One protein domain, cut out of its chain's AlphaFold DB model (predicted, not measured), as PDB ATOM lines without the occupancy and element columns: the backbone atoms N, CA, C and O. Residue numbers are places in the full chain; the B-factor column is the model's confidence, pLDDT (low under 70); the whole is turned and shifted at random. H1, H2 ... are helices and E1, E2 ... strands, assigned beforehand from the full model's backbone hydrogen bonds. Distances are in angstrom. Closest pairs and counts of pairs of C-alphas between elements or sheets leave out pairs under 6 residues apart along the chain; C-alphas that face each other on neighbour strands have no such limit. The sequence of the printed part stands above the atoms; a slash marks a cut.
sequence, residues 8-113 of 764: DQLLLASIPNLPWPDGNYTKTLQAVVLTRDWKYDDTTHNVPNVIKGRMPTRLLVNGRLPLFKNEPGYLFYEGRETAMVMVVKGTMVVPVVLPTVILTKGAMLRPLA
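Overview. This is residues 8 to 113 of the 764 residues of an uncharacterized protein of Fusarium oxysporum Fo47 (UniProt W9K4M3). A strongly twisted sheet of five strands, E6 E5 E4 E1 E7, makes the body of this domain, with a small separate hairpin of E2 and E3 near its edge strand E6. Two long loops, residues 12 to 29 and 41 to 64, run round the outside, and one short helix, H1, only grazes the sheet. The printed part has 106 residues, in the order H1 E1 E2 E3 E4 E5 E6 E7, and both sheets are antiparallel. The class is mostly strand, although under half of the residues are in named elements. The whole is compact, with a radius of gyration of the C-alphas of 13.3 A and spans of 42 by 29 by 25 A.

Along the chain. H1 is residues 8 to 11, 5.0 A long, and begins at C-alpha 8, (68.595, 38.483, 70.721). E1 is residues 30 to 34, 13.1 A. E2 is residues 38 to 40, 6.2 A, and E3 is residues 65 to 67, 6.4 A. E4 is residues 72 to 78, 16.4 A. E5 is residues 82 to 89, 20.6 A, and E6 is residues 92 to 99, 21.5 A, beginning at C-alpha 92, (72.897, 34.693, 82.721). E7 is residues 103 to 108, 14.3 A, ending at C-alpha 108, (58.918, 33.416, 66.173).

Arrangement. E4, E5 and E6 form a meander, each strand the antiparallel neighbour of the one before, by the hairpins E4 and E5 and E5 and E6. E5 and E6 have N 85 and O 96 within hydrogen-bond range at 2.8 A. E4 and E5 have N 86 and O 74 at 2.8 A. E1 is the antiparallel neighbour of E4, at 120 degrees between their directions, with N 32 and O 73 at 2.8 A. E7 is the edge strand beside E1, with N 106 and O 31 at 2.8 A. The hairpin E2 and E3 has N 38 and O 67 at 2.8 A. The closest C-alphas of E2 and E6, those of Tyr 40 and Val 96, are 7.3 A apart. E6 and E7 meet only through their link. H1 is too short for any O i to N i+4 pair; its one O i to N i+3 pair is within range.

Size, cuts and confidence. The C-alphas of Asn 62 and Ala 113, the two farthest apart, are 41.8 A apart. The printed part has no cut. The links H1 to E1, 18 residues, and E2 to E3, 24 residues, are long; the other links are tight. Mean pLDDT of the printed part is 84.9; residues 8 to 14, 23 to 26, 90 to 91 and 112 to 113 are under 70.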
ATOM      1  N   ASP A   8      68.480  39.195  71.993       66.00
ATOM      2  CA  ASP A   8      68.595  38.483  70.721       66.00
ATOM      3  C   ASP A   8      70.059  38.339  70.276       66.00
ATOM      4  O   ASP A   8      70.374  37.329  69.657       66.00
ATOM      5  N   GLN A   9      70.982  39.237  70.672       63.03
ATOM      6  CA  GLN A   9      72.425  39.100  70.390       63.03
ATOM      7  C   GLN A   9      72.992  37.761  70.899       63.03
ATOM      8  O   GLN A   9      73.849  37.166  70.247       63.03
ATOM      9  N   LEU A  10      72.498  37.266  72.041       61.44
ATOM     10  CA  LEU A  10      72.881  35.960  72.589       61.44
ATOM     11  C   LEU A  10      72.397  34.794  71.719       61.44
ATOM     12  O   LEU A  10      73.065  33.766  71.643       61.44
ATOM     13  N   LEU A  11      71.260  34.964  71.046       63.34
ATOM     14  CA  LEU A  11      70.647  33.946  70.196       63.34
ATOM     15  C   LEU A  11      71.200  33.930  68.768       63.34
ATOM     16  O   LEU A  11      70.981  32.953  68.057       63.34
ATOM     17  N   LEU A  12      71.955  34.956  68.354       61.50
ATOM     18  CA  LEU A  12      72.592  34.993  67.028       61.50
ATOM     19  C   LEU A  12      73.736  33.981  66.892       61.50
ATOM     20  O   LEU A  12      74.072  33.591  65.778       61.50
ATOM     21  N   ALA A  13      74.351  33.582  68.010       57.41
ATOM     22  CA  ALA A  13      75.430  32.597  68.027       57.41
ATOM     23  C   ALA A  13      74.890  31.159  68.083       57.41
ATOM     24  O   ALA A  13      75.304  30.306  67.302       57.41
ATOM     25  N   SER A  14      73.971  30.892  69.011       64.12
ATOM     26  CA  SER A  14      73.325  29.589  69.185       64.12
ATOM     27  C   SER A  14      72.167  29.708  70.170       64.12
ATOM     28  O   SER A  14      72.274  30.445  71.151       64.12
ATOM     29  N   ILE A  15      71.110  28.915  69.985       71.56
ATOM     30  CA  ILE A  15      70.080  28.756  71.017       71.56
ATOM     31  C   ILE A  15      70.725  28.074  72.241       71.56
ATOM     32  O   ILE A  15      71.295  26.990  72.088       71.56
ATOM     33  N   PRO A  16      70.673  28.679  73.444       74.31
ATOM     34  CA  PRO A  16      71.219  28.073  74.650       74.31
ATOM     35  C   PRO A  16      70.499  26.761  74.974       74.31
ATOM     36  O   PRO A  16      69.365  26.526  74.554       74.31
ATOM     37  N   ASN A  17      71.151  25.893  75.746       81.31
ATOM     38  CA  ASN A  17      70.536  24.640  76.164       81.31
ATOM     39  C   ASN A  17      69.400  24.920  77.165       81.31
ATOM     40  O   ASN A  17      69.650  25.168  78.345       81.31
ATOM     41  N   LEU A  18      68.162  24.934  76.673       85.81
ATOM     42  CA  LEU A  18      66.963  25.193  77.465       85.81
ATOM     43  C   LEU A  18      66.352  23.884  77.992       85.81
ATOM     44  O   LEU A  18      66.473  22.845  77.342       85.81
ATOM     45  N   PRO A  19      65.677  23.915  79.154       86.88
ATOM     46  CA  PRO A  19      65.034  22.745  79.744       86.88
ATOM     47  C   PRO A  19      63.710  22.429  79.030       86.88
ATOM     48  O   PRO A  19      62.629  22.690  79.556       86.88
ATOM     49  N   TRP A  20      63.796  21.911  77.807       85.12
ATOM     50  CA  TRP A  20      62.632  21.478  77.033       85.12
ATOM     51  C   TRP A  20      61.896  20.335  77.751       85.12
ATOM     52  O   TRP A  20      62.560  19.449  78.288       85.12
ATOM     53  N   PRO A  21      60.552  20.317  77.752       80.38
ATOM     54  CA  PRO A  21      59.796  19.162  78.228       80.38
ATOM     55  C   PRO A  21      60.102  17.896  77.419       80.38
ATOM     56  O   PRO A  21      60.390  17.975  76.222       80.38
ATOM     57  N   ASP A  22      59.998  16.734  78.063       71.31
ATOM     58  CA  ASP A  22      60.234  15.434  77.432       71.31
ATOM     59  C   ASP A  22      59.206  15.166  76.315       71.31
ATOM     60  O   ASP A  22      57.999  15.154  76.558       71.31
ATOM     61  N   GLY A  23      59.677  14.960  75.079       67.56
ATOM     62  CA  GLY A  23      58.838  14.661  73.910       67.56
ATOM     63  C   GLY A  23      59.419  15.157  72.577       67.56
ATOM     64  O   GLY A  23      60.379  15.927  72.541       67.56
ATOM     65  N   ASN A  24      58.823  14.724  71.459       58.12
ATOM     66  CA  ASN A  24      59.161  15.202  70.111       58.12
ATOM     67  C   ASN A  24      58.476  16.552  69.836       58.12
ATOM     68  O   ASN A  24      57.482  16.630  69.115       58.12
ATOM     69  N   TYR A  25      58.997  17.621  70.435       66.19
ATOM     70  CA  TYR A  25      58.546  18.989  70.175       66.19
ATOM     71  C   TYR A  25      59.456  19.680  69.159       66.19
ATOM     72  O   TYR A  25      60.684  19.565  69.222       66.19
ATOM     73  N   THR A  26      58.865  20.457  68.251       67.62
ATOM     74  CA  THR A  26      59.630  21.391  67.420       67.62
ATOM     75  C   THR A  26      60.213  22.465  68.334       67.62
ATOM     76  O   THR A  26      59.475  23.232  68.948       67.62
ATOM     77  N   LYS A  27      61.544  22.504  68.459       81.44
ATOM     78  CA  LYS A  27      62.261  23.443  69.333       81.44
ATOM     79  C   LYS A  27      62.256  24.851  68.735       81.44
ATOM     80  O   LYS A  27      63.226  25.263  68.104       81.44
ATOM     81  N   THR A  28      61.154  25.576  68.907       84.69
ATOM     82  CA  THR A  28      60.999  26.961  68.444       84.69
ATOM     83  C   THR A  28      60.998  27.935  69.609       84.69
ATOM     84  O   THR A  28      60.528  27.625  70.701       84.69
ATOM     85  N   LEU A  29      61.513  29.135  69.362       89.75
ATOM     86  CA  LEU A  29      61.461  30.247  70.303       89.75
ATOM     87  C   LEU A  29      60.496  31.302  69.773       89.75
ATOM     88  O   LEU A  29      60.501  31.579  68.577       89.75
ATOM     89  N   GLN A  30      59.698  31.903  70.649       92.56
ATOM     90  CA  GLN A  30      58.789  33.001  70.324       92.56
ATOM     91  C   GLN A  30      59.096  34.199  71.216       92.56
ATOM     92  O   GLN A  30      59.189  34.049  72.434       92.56
ATOM     93  N   ALA A  31      59.257  35.380  70.623       92.62
ATOM     94  CA  ALA A  31      59.521  36.601  71.375       92.62
ATOM     95  C   ALA A  31      58.358  36.913  72.324       92.62
ATOM     96  O   ALA A  31      57.190  36.791  71.944       92.62
ATOM     97  N   VAL A  32      58.668  37.323  73.551       94.31
ATOM     98  CA  VAL A  32      57.674  37.744  74.538       94.31
ATOM     99  C   VAL A  32      58.157  38.943  75.337       94.31
ATOM    100  O   VAL A  32      59.350  39.139  75.542       94.31
ATOM    101  N   VAL A  33      57.215  39.735  75.836       93.00
ATOM    102  CA  VAL A  33      57.487  40.847  76.752       93.00
ATOM    103  C   VAL A  33      56.538  40.769  77.941       93.00
ATOM    104  O   VAL A  33      55.351  40.475  77.773       93.00
ATOM    105  N   LEU A  34      57.044  41.043  79.144       92.19
ATOM    106  CA  LEU A  34      56.219  41.090  80.351       92.19
ATOM    107  C   LEU A  34      55.307  42.325  80.363       92.19
ATOM    108  O   LEU A  34      55.758  43.455  80.183       92.19
ATOM    109  N   THR A  35      54.021  42.137  80.658       93.69
ATOM    110  CA  THR A  35      53.036  43.235  80.697       93.69
ATOM    111  C   THR A  35      52.988  43.980  82.033       93.69
ATOM    112  O   THR A  35      52.463  45.095  82.106       93.69
ATOM    113  N   ARG A  36      53.546  43.386  83.094       92.12
ATOM    114  CA  ARG A  36      53.605  43.922  84.461       92.12
ATOM    115  C   ARG A  36      54.773  43.310  85.233       92.12
ATOM    116  O   ARG A  36      55.275  42.259  84.839       92.12
ATOM    117  N   ASP A  37      55.142  43.935  86.346       91.12
ATOM    118  CA  ASP A  37      56.130  43.381  87.271       91.12
ATOM    119  C   ASP A  37      55.654  42.037  87.842       91.12
ATOM    120  O   ASP A  37      54.462  41.829  88.101       91.12
ATOM    121  N   TRP A  38      56.594  41.123  88.062       92.62
ATOM    122  CA  TRP A  38      56.334  39.791  88.588       92.62
ATOM    123  C   TRP A  38      57.454  39.341  89.526       92.62
ATOM    124  O   TRP A  38      58.622  39.663  89.334       92.62
ATOM    125  N   LYS A  39      57.108  38.567  90.555       93.00
ATOM    126  CA  LYS A  39      58.081  37.967  91.477       93.00
ATOM    127  C   LYS A  39      58.050  36.460  91.290       93.00
ATOM    128  O   LYS A  39      57.159  35.798  91.818       93.00
ATOM    129  N   TYR A  40      58.992  35.947  90.509       94.06
ATOM    130  CA  TYR A  40      59.083  34.526  90.203       94.06
ATOM    131  C   TYR A  40      59.643  33.747  91.399       94.06
ATOM    132  O   TYR A  40      60.623  34.159  92.019       94.06
ATOM    133  N   ASP A  41      58.992  32.632  91.718       93.19
ATOM    134  CA  ASP A  41      59.344  31.717  92.798       93.19
ATOM    135  C   ASP A  41      59.584  30.345  92.166       93.19
ATOM    136  O   ASP A  41      58.674  29.750  91.588       93.19
ATOM    137  N   ASP A  42      60.828  29.880  92.203       93.19
ATOM    138  CA  ASP A  42      61.244  28.636  91.560       93.19
ATOM    139  C   ASP A  42      60.970  27.402  92.430       93.19
ATOM    140  O   ASP A  42      61.320  26.290  92.040       93.19
ATOM    141  N   THR A  43      60.340  27.566  93.597       91.44
ATOM    142  CA  THR A  43      60.024  26.465  94.520       91.44
ATOM    143  C   THR A  43      58.578  25.982  94.409       91.44
ATOM    144  O   THR A  43      58.216  24.943  94.976       91.44
ATOM    145  N   THR A  44      57.740  26.682  93.640       89.00
ATOM    146  CA  THR A  44      56.315  26.370  93.513       89.00
ATOM    147  C   THR A  44      56.067  25.037  92.795       89.00
ATOM    148  O   THR A  44      56.907  24.498  92.072       89.00
ATOM    149  N   HIS A  45      54.894  24.440  93.026       86.06
ATOM    150  CA  HIS A  45      54.559  23.100  92.524       86.06
ATOM    151  C   HIS A  45      54.446  23.023  90.992       86.06
ATOM    152  O   HIS A  45      54.665  21.961  90.422       86.06
ATOM    153  N   ASN A  46      54.137  24.141  90.334       82.94
ATOM    154  CA  ASN A  46      54.015  24.265  88.882       82.94
ATOM    155  C   ASN A  46      55.365  24.447  88.160       82.94
ATOM    156  O   ASN A  46      55.388  24.572  86.937       82.94
ATOM    157  N   VAL A  47      56.485  24.475  88.890       87.38
ATOM    158  CA  VAL A  47      57.832  24.589  88.317       87.38
ATOM    159  C   VAL A  47      58.414  23.190  88.063       87.38
ATOM    160  O   VAL A  47      58.493  22.391  88.999       87.38
ATOM    161  N   PRO A  48      58.854  22.870  86.828       86.56
ATOM    162  CA  PRO A  48      59.468  21.584  86.506       86.56
ATOM    163  C   PRO A  48      60.705  21.275  87.358       86.56
ATOM    164  O   PRO A  48      61.561  22.137  87.561       86.56
ATOM    165  N   ASN A  49      60.863  20.011  87.767       87.06
ATOM    166  CA  ASN A  49      61.966  19.546  88.626       87.06
ATOM    167  C   ASN A  49      63.371  19.903  88.100       87.06
ATOM    168  O   ASN A  49      64.300  20.069  88.883       87.06
ATOM    169  N   VAL A  50      63.533  20.039  86.781       85.12
ATOM    170  CA  VAL A  50      64.810  20.393  86.143       85.12
ATOM    171  C   VAL A  50      65.292  21.812  86.481       85.12
ATOM    172  O   VAL A  50      66.501  22.047  86.479       85.12
ATOM    173  N   ILE A  51      64.379  22.730  86.816       88.25
ATOM    174  CA  ILE A  51      64.689  24.118  87.211       88.25
ATOM    175  C   ILE A  51      64.232  24.468  88.633       88.25
ATOM    176  O   ILE A  51      64.623  25.509  89.154       88.25
ATOM    177  N   LYS A  52      63.443  23.604  89.277       91.44
ATOM    178  CA  LYS A  52      62.888  23.838  90.610       91.44
ATOM    179  C   LYS A  52      63.979  23.977  91.679       91.44
ATOM    180  O   LYS A  52      64.802  23.074  91.830       91.44
ATOM    181  N   GLY A  53      63.957  25.077  92.432       90.19
ATOM    182  CA  GLY A  53      64.915  25.370  93.510       90.19
ATOM    183  C   GLY A  53      66.366  25.558  93.045       90.19
ATOM    184  O   GLY A  53      67.291  25.347  93.829       90.19
ATOM    185  N   ARG A  54      66.588  25.872  91.762       89.19
ATOM    186  CA  ARG A  54      67.923  26.032  91.153       89.19
ATOM    187  C   ARG A  54      68.236  27.475  90.760       89.19
ATOM    188  O   ARG A  54      69.266  27.718  90.128       89.19
ATOM    189  N   MET A  55      67.380  28.434  91.109       89.81
ATOM    190  CA  MET A  55      67.628  29.843  90.830       89.81
ATOM    191  C   MET A  55      68.860  30.332  91.613       89.81
ATOM    192  O   MET A  55      68.922  30.163  92.832       89.81
ATOM    193  N   PRO A  56      69.855  30.964  90.958       87.38
ATOM    194  CA  PRO A  56      71.034  31.472  91.647       87.38
ATOM    195  C   PRO A  56      70.658  32.479  92.737       87.38
ATOM    196  O   PRO A  56      70.029  33.496  92.447       87.38
ATOM    197  N   THR A  57      71.124  32.262  93.971       85.62
ATOM    198  CA  THR A  57      70.781  33.098  95.137       85.62
ATOM    199  C   THR A  57      71.091  34.579  94.916       85.62
ATOM    200  O   THR A  57      70.357  35.441  95.382       85.62
ATOM    201  N   ARG A  58      72.134  34.887  94.133       82.88
ATOM    202  CA  ARG A  58      72.522  36.261  93.768       82.88
ATOM    203  C   ARG A  58      71.483  37.028  92.941       82.88
ATOM    204  O   ARG A  58      71.613  38.236  92.808       82.88
ATOM    205  N   LEU A  59      70.528  36.332  92.323       83.69
ATOM    206  CA  LEU A  59      69.451  36.935  91.535       83.69
ATOM    207  C   LEU A  59      68.153  37.084  92.341       83.69
ATOM    208  O   LEU A  59      67.198  37.683  91.852       83.69
ATOM    209  N   LEU A  60      68.093  36.514  93.547       87.19
ATOM    210  CA  LEU A  60      66.893  36.490  94.372       87.19
ATOM    211  C   LEU A  60      66.867  37.688  95.325       87.19
ATOM    212  O   LEU A  60      67.821  37.943  96.053       87.19
ATOM    213  N   VAL A  61      65.725  38.369  95.383       85.06
ATOM    214  CA  VAL A  61      65.397  39.376  96.394       85.06
ATOM    215  C   VAL A  61      64.295  38.798  97.272       85.06
ATOM    216  O   VAL A  61      63.202  38.500  96.790       85.06
ATOM    217  N   ASN A  62      64.582  38.609  98.562       88.25
ATOM    218  CA  ASN A  62      63.674  37.946  99.509       88.25
ATOM    219  C   ASN A  62      63.185  36.575  98.994       88.25
ATOM    220  O   ASN A  62      61.995  36.268  99.043       88.25
ATOM    221  N   GLY A  63      64.106  35.779  98.438       88.38
ATOM    222  CA  GLY A  63      63.826  34.434  97.925       88.38
ATOM    223  C   GLY A  63      63.107  34.375  96.573       88.38
ATOM    224  O   GLY A  63      62.799  33.283  96.117       88.38
ATOM    225  N   ARG A  64      62.845  35.511  95.910       91.56
ATOM    226  CA  ARG A  64      62.158  35.555  94.607       91.56
ATOM    227  C   ARG A  64      62.948  36.328  93.565       91.56
ATOM    228  O   ARG A  64      63.594  37.319  93.889       91.56
ATOM    229  N   LEU A  65      62.862  35.907  92.309       91.19
ATOM    230  CA  LEU A  65      63.462  36.620  91.185       91.19
ATOM    231  C   LEU A  65      62.533  37.771  90.755       91.19
ATOM    232  O   LEU A  65      61.411  37.498  90.313       91.19
ATOM    233  N   PRO A  66      62.960  39.042  90.857       90.06
ATOM    234  CA  PRO A  66      62.196  40.155  90.317       90.06
ATOM    235  C   PRO A  66      62.276  40.173  88.785       90.06
ATOM    236  O   PRO A  66      63.359  40.150  88.190       90.06
ATOM    237  N   LEU A  67      61.112  40.228  88.149       89.69
ATOM    238  CA  LEU A  67      60.935  40.438  86.718       89.69
ATOM    239  C   LEU A  67      60.121  41.712  86.519       89.69
ATOM    240  O   LEU A  67      59.157  41.949  87.248       89.69
ATOM    241  N   PHE A  68      60.510  42.531  85.553       87.25
ATOM    242  CA  PHE A  68      59.965  43.876  85.409       87.25
ATOM    243  C   PHE A  68      59.054  43.984  84.192       87.25
ATOM    244  O   PHE A  68      59.211  43.278  83.193       87.25
ATOM    245  N   LYS A  69      58.086  44.895  84.259       87.25
ATOM    246  CA  LYS A  69      57.290  45.279  83.096       87.25
ATOM    247  C   LYS A  69      58.209  45.683  81.938       87.25
ATOM    248  O   LYS A  69      59.184  46.402  82.131       87.25
ATOM    249  N   ASN A  70      57.839  45.278  80.727       86.62
ATOM    250  CA  ASN A  70      58.582  45.460  79.481       86.62
ATOM    251  C   ASN A  70      59.889  44.657  79.369       86.62
ATOM    252  O   ASN A  70      60.599  44.806  78.376       86.62
ATOM    253  N   GLU A  71      60.202  43.789  80.334       86.88
ATOM    254  CA  GLU A  71      61.371  42.919  80.238       86.88
ATOM    255  C   GLU A  71      61.180  41.897  79.093       86.88
ATOM    256  O   GLU A  71      60.151  41.206  79.064       86.88
ATOM    257  N   PRO A  72      62.118  41.818  78.126       88.25
ATOM    258  CA  PRO A  72      62.007  40.921  76.982       88.25
ATOM    259  C   PRO A  72      62.450  39.495  77.326       88.25
ATOM    260  O   PRO A  72      63.307  39.267  78.183       88.25
ATOM    261  N   GLY A  73      61.895  38.521  76.612       90.88
ATOM    262  CA  GLY A  73      62.164  37.104  76.806       90.88
ATOM    263  C   GLY A  73      61.809  36.274  75.579       90.88
ATOM    264  O   GLY A  73      61.250  36.765  74.604       90.88
ATOM    265  N   TYR A  74      62.100  34.980  75.641       92.56
ATOM    266  CA  TYR A  74      61.682  34.030  74.615       92.56
ATOM    267  C   TYR A  74      60.913  32.875  75.230       92.56
ATOM    268  O   TYR A  74      61.454  32.090  76.007       92.56
ATOM    269  N   LEU A  75      59.645  32.759  74.863       93.19
ATOM    270  CA  LEU A  75      58.838  31.589  75.149       93.19
ATOM    271  C   LEU A  75      59.385  30.409  74.349       93.19
ATOM    272  O   LEU A  75      59.587  30.513  73.140       93.19
ATOM    273  N   PHE A  76      59.627  29.296  75.032       92.06
ATOM    274  CA  PHE A  76      60.085  28.047  74.415       92.06
ATOM    275  C   PHE A  76      59.151  26.873  74.708       92.06
ATOM    276  O   PHE A  76      59.212  25.844  74.048       92.06
ATOM    277  N   TYR A  77      58.244  27.020  75.669       90.75
ATOM    278  CA  TYR A  77      57.160  26.072  75.875       90.75
ATOM    279  C   TYR A  77      55.918  26.794  76.378       90.75
ATOM    280  O   TYR A  77      56.010  27.698  77.209       90.75
ATOM    281  N   GLU A  78      54.754  26.366  75.902       89.88
ATOM    282  CA  GLU A  78      53.464  26.892  76.322       89.88
ATOM    283  C   GLU A  78      52.550  25.765  76.810       89.88
ATOM    284  O   GLU A  78      52.216  24.843  76.067       89.88
ATOM    285  N   GLY A  79      52.141  25.860  78.076       86.25
ATOM    286  CA  GLY A  79      51.043  25.089  78.648       86.25
ATOM    287  C   GLY A  79      49.729  25.879  78.629       86.25
ATOM    288  O   GLY A  79      49.636  26.953  78.044       86.25
ATOM    289  N   ARG A  80      48.693  25.364  79.306       85.31
ATOM    290  CA  ARG A  80      47.361  26.009  79.328       85.31
ATOM    291  C   ARG A  80      47.347  27.362  80.044       85.31
ATOM    292  O   ARG A  80      46.757  28.310  79.544       85.31
ATOM    293  N   GLU A  81      47.983  27.443  81.210       90.06
ATOM    294  CA  GLU A  81      47.960  28.641  82.071       90.06
ATOM    295  C   GLU A  81      49.348  29.252  82.281       90.06
ATOM    296  O   GLU A  81      49.481  30.409  82.683       90.06
ATOM    297  N   THR A  82      50.397  28.483  81.995       92.25
ATOM    298  CA  THR A  82      51.790  28.863  82.220       92.25
ATOM    299  C   THR A  82      52.633  28.579  80.991       92.25
ATOM    300  O   THR A  82      52.422  27.580  80.307       92.25
ATOM    301  N   ALA A  83      53.646  29.402  80.767       92.94
ATOM    302  CA  ALA A  83      54.669  29.216  79.755       92.94
ATOM    303  C   ALA A  83      56.050  29.130  80.405       92.94
ATOM    304  O   ALA A  83      56.302  29.753  81.439       92.94
ATOM    305  N   MET A  84      56.957  28.384  79.779       93.44
ATOM    306  CA  MET A  84      58.378  28.452  80.098       93.44
ATOM    307  C   MET A  84      59.023  29.498  79.197       93.44
ATOM    308  O   MET A  84      58.934  29.433  77.966       93.44
ATOM    309  N   VAL A  85      59.648  30.481  79.834       94.06
ATOM    310  CA  VAL A  85      60.225  31.656  79.189       94.06
ATOM    311  C   VAL A  85      61.696  31.739  79.555       94.06
ATOM    312  O   VAL A  85      62.083  31.591  80.709       94.06
ATOM    313  N   MET A  86      62.528  31.971  78.554       91.38
ATOM    314  CA  MET A  86      63.923  32.329  78.713       91.38
ATOM    315  C   MET A  86      64.021  33.845  78.909       91.38
ATOM    316  O   MET A  86      63.616  34.599  78.027       91.38
ATOM    317  N   VAL A  87      64.589  34.288  80.028       88.50
ATOM    318  CA  VAL A  87      64.939  35.697  80.280       88.50
ATOM    319  C   VAL A  87      66.445  35.836  80.487       88.50
ATOM    320  O   VAL A  87      67.136  34.852  80.762       88.50
ATOM    321  N   VAL A  88      66.975  37.051  80.350       80.00
ATOM    322  CA  VAL A  88      68.407  37.322  80.541       80.00
ATOM    323  C   VAL A  88      68.611  38.286  81.697       80.00
ATOM    324  O   VAL A  88      68.098  39.399  81.697       80.00
ATOM    325  N   LYS A  89      69.405  37.864  82.684       76.38
ATOM    326  CA  LYS A  89      69.786  38.678  83.845       76.38
ATOM    327  C   LYS A  89      71.296  38.889  83.832       76.38
ATOM    328  O   LYS A  89      72.076  37.994  84.167       76.38
ATOM    329  N   GLY A  90      71.721  40.075  83.399       67.75
ATOM    330  CA  GLY A  90      73.131  40.368  83.142       67.75
ATOM    331  C   GLY A  90      73.674  39.480  82.020       67.75
ATOM    332  O   GLY A  90      73.290  39.640  80.871       67.75
ATOM    333  N   THR A  91      74.550  38.533  82.356       64.12
ATOM    334  CA  THR A  91      75.112  37.545  81.410       64.12
ATOM    335  C   THR A  91      74.476  36.159  81.537       64.12
ATOM    336  O   THR A  91      74.870  35.234  80.832       64.12
ATOM    337  N   MET A  92      73.524  35.985  82.460       73.62
ATOM    338  CA  MET A  92      72.897  34.693  82.721       73.62
ATOM    339  C   MET A  92      71.635  34.524  81.890       73.62
ATOM    340  O   MET A  92      70.742  35.367  81.939       73.62
ATOM    341  N   VAL A  93      71.541  33.389  81.203       81.94
ATOM    342  CA  VAL A  93      70.291  32.891  80.630       81.94
ATOM    343  C   VAL A  93      69.532  32.155  81.728       81.94
ATOM    344  O   VAL A  93      70.054  31.203  82.309       81.94
ATOM    345  N   VAL A  94      68.319  32.607  82.027       87.62
ATOM    346  CA  VAL A  94      67.511  32.096  83.133       87.62
ATOM    347  C   VAL A  94      66.167  31.598  82.593       87.62
ATOM    348  O   VAL A  94      65.372  32.404  82.107       87.62
ATOM    349  N   PRO A  95      65.881  30.286  82.656       91.75
ATOM    350  CA  PRO A  95      64.548  29.766  82.383       91.75
ATOM    351  C   PRO A  95      63.617  30.022  83.579       91.75
ATOM    352  O   PRO A  95      63.967  29.733  84.721       91.75
ATOM    353  N   VAL A  96      62.421  30.539  83.310       93.81
ATOM    354  CA  VAL A  96      61.374  30.817  84.305       93.81
ATOM    355  C   VAL A  96      60.029  30.258  83.846       93.81
ATOM    356  O   VAL A  96      59.795  30.091  82.651       93.81
ATOM    357  N   VAL A  97      59.126  29.988  84.791       94.19
ATOM    358  CA  VAL A  97      57.729  29.613  84.509       94.19
ATOM    359  C   VAL A  97      56.830  30.795  84.832       94.19
ATOM    360  O   VAL A  97      56.739  31.209  85.987       94.19
ATOM    361  N   LEU A  98      56.165  31.341  83.818       94.94
ATOM    362  CA  LEU A  98      55.348  32.546  83.934       94.94
ATOM    363  C   LEU A  98      53.901  32.266  83.527       94.94
ATOM    364  O   LEU A  98      53.682  31.508  82.583       94.94
ATOM    365  N   PRO A  99      52.904  32.880  84.183       94.38
ATOM    366  CA  PRO A  99      51.531  32.837  83.696       94.38
ATOM    367  C   PRO A  99      51.430  33.412  82.279       94.38
ATOM    368  O   PRO A  99      51.990  34.468  81.991       94.38
ATOM    369  N   THR A 100      50.674  32.775  81.388       93.81
ATOM    370  CA  THR A 100      50.507  33.279  80.011       93.81
ATOM    371  C   THR A 100      49.834  34.657  79.979       93.81
ATOM    372  O   THR A 100      50.154  35.485  79.132       93.81
ATOM    373  N   VAL A 101      48.990  34.961  80.972       94.75
ATOM    374  CA  VAL A 101      48.268  36.243  81.128       94.75
ATOM    375  C   VAL A 101      49.157  37.458  81.429       94.75
ATOM    376  O   VAL A 101      48.662  38.587  81.477       94.75
ATOM    377  N   ILE A 102      50.452  37.256  81.695       95.25
ATOM    378  CA  ILE A 102      51.413  38.347  81.913       95.25
ATOM    379  C   ILE A 102      52.380  38.529  80.738       95.25
ATOM    380  O   ILE A 102      53.316  39.319  80.847       95.25
ATOM    381  N   LEU A 103      52.157  37.822  79.626       96.06
ATOM    382  CA  LEU A 103      53.029  37.822  78.456       96.06
ATOM    383  C   LEU A 103      52.311  38.415  77.242       96.06
ATOM    384  O   LEU A 103      51.242  37.951  76.851       96.06
ATOM    385  N   THR A 104      52.945  39.387  76.594       96.06
ATOM    386  CA  THR A 104      52.627  39.750  75.209       96.06
ATOM    387  C   THR A 104      53.495  38.904  74.296       96.06
ATOM    388  O   THR A 104      54.716  38.942  74.425       96.06
ATOM    389  N   LYS A 105      52.884  38.154  73.375       95.44
ATOM    390  CA  LYS A 105      53.608  37.331  72.400       95.44
ATOM    391  C   LYS A 105      53.873  38.091  71.108       95.44
ATOM    392  O   LYS A 105      53.021  38.843  70.643       95.44
ATOM    393  N   GLY A 106      55.041  37.848  70.534       93.31
ATOM    394  CA  GLY A 106      55.480  38.379  69.253       93.31
ATOM    395  C   GLY A 106      55.695  37.286  68.209       93.31
ATOM    396  O   GLY A 106      55.113  36.200  68.267       93.31
ATOM    397  N   ALA A 107      56.549  37.593  67.240       90.00
ATOM    398  CA  ALA A 107      56.984  36.695  66.190       90.00
ATOM    399  C   ALA A 107      57.851  35.548  66.736       90.00
ATOM    400  O   ALA A 107      58.470  35.638  67.801       90.00
ATOM    401  N   MET A 108      57.916  34.461  65.965       89.56
ATOM    402  CA  MET A 108      58.918  33.416  66.173       89.56
ATOM    403  C   MET A 108      60.322  33.999  66.003       89.56
ATOM    404  O   MET A 108      60.511  34.913  65.203       89.56
ATOM    405  N   LEU A 109      61.303  33.464  66.731       85.62
ATOM    406  CA  LEU A 109      62.711  33.806  66.567       85.62
ATOM    407  C   LEU A 109      63.108  33.603  65.108       85.62
ATOM    408  O   LEU A 109      63.022  32.496  64.575       85.62
ATOM    409  N   ARG A 110      63.562  34.684  64.485       77.00
ATOM    410  CA  ARG A 110      64.059  34.680  63.112       77.00
ATOM    411  C   ARG A 110      65.590  34.674  63.121       77.00
ATOM    412  O   ARG A 110      66.180  35.276  64.019       77.00
ATOM    413  N   PRO A 111      66.257  34.039  62.142       71.19
ATOM    414  CA  PRO A 111      67.698  34.193  61.953       71.19
ATOM    415  C   PRO A 111      68.082  35.666  61.785       71.19
ATOM    416  O   PRO A 111      67.290  36.451  61.264       71.19
ATOM    417  N   LEU A 112      69.318  36.040  62.130       67.19
ATOM    418  CA  LEU A 112      69.758  37.435  62.003       67.19
ATOM    419  C   LEU A 112      69.510  38.003  60.603       67.19
ATOM    420  O   LEU A 112      68.929  39.072  60.484       67.19
ATOM    421  N   ALA A 113      69.882  37.253  59.558       61.38
ATOM    422  CA  ALA A 113      69.721  37.653  58.158       61.38
ATOM    423  C   ALA A 113      68.274  38.051  57.815       61.38
ATOM    424  O   ALA A 113      68.030  38.947  57.009       61.38
TER     425      ALA A 113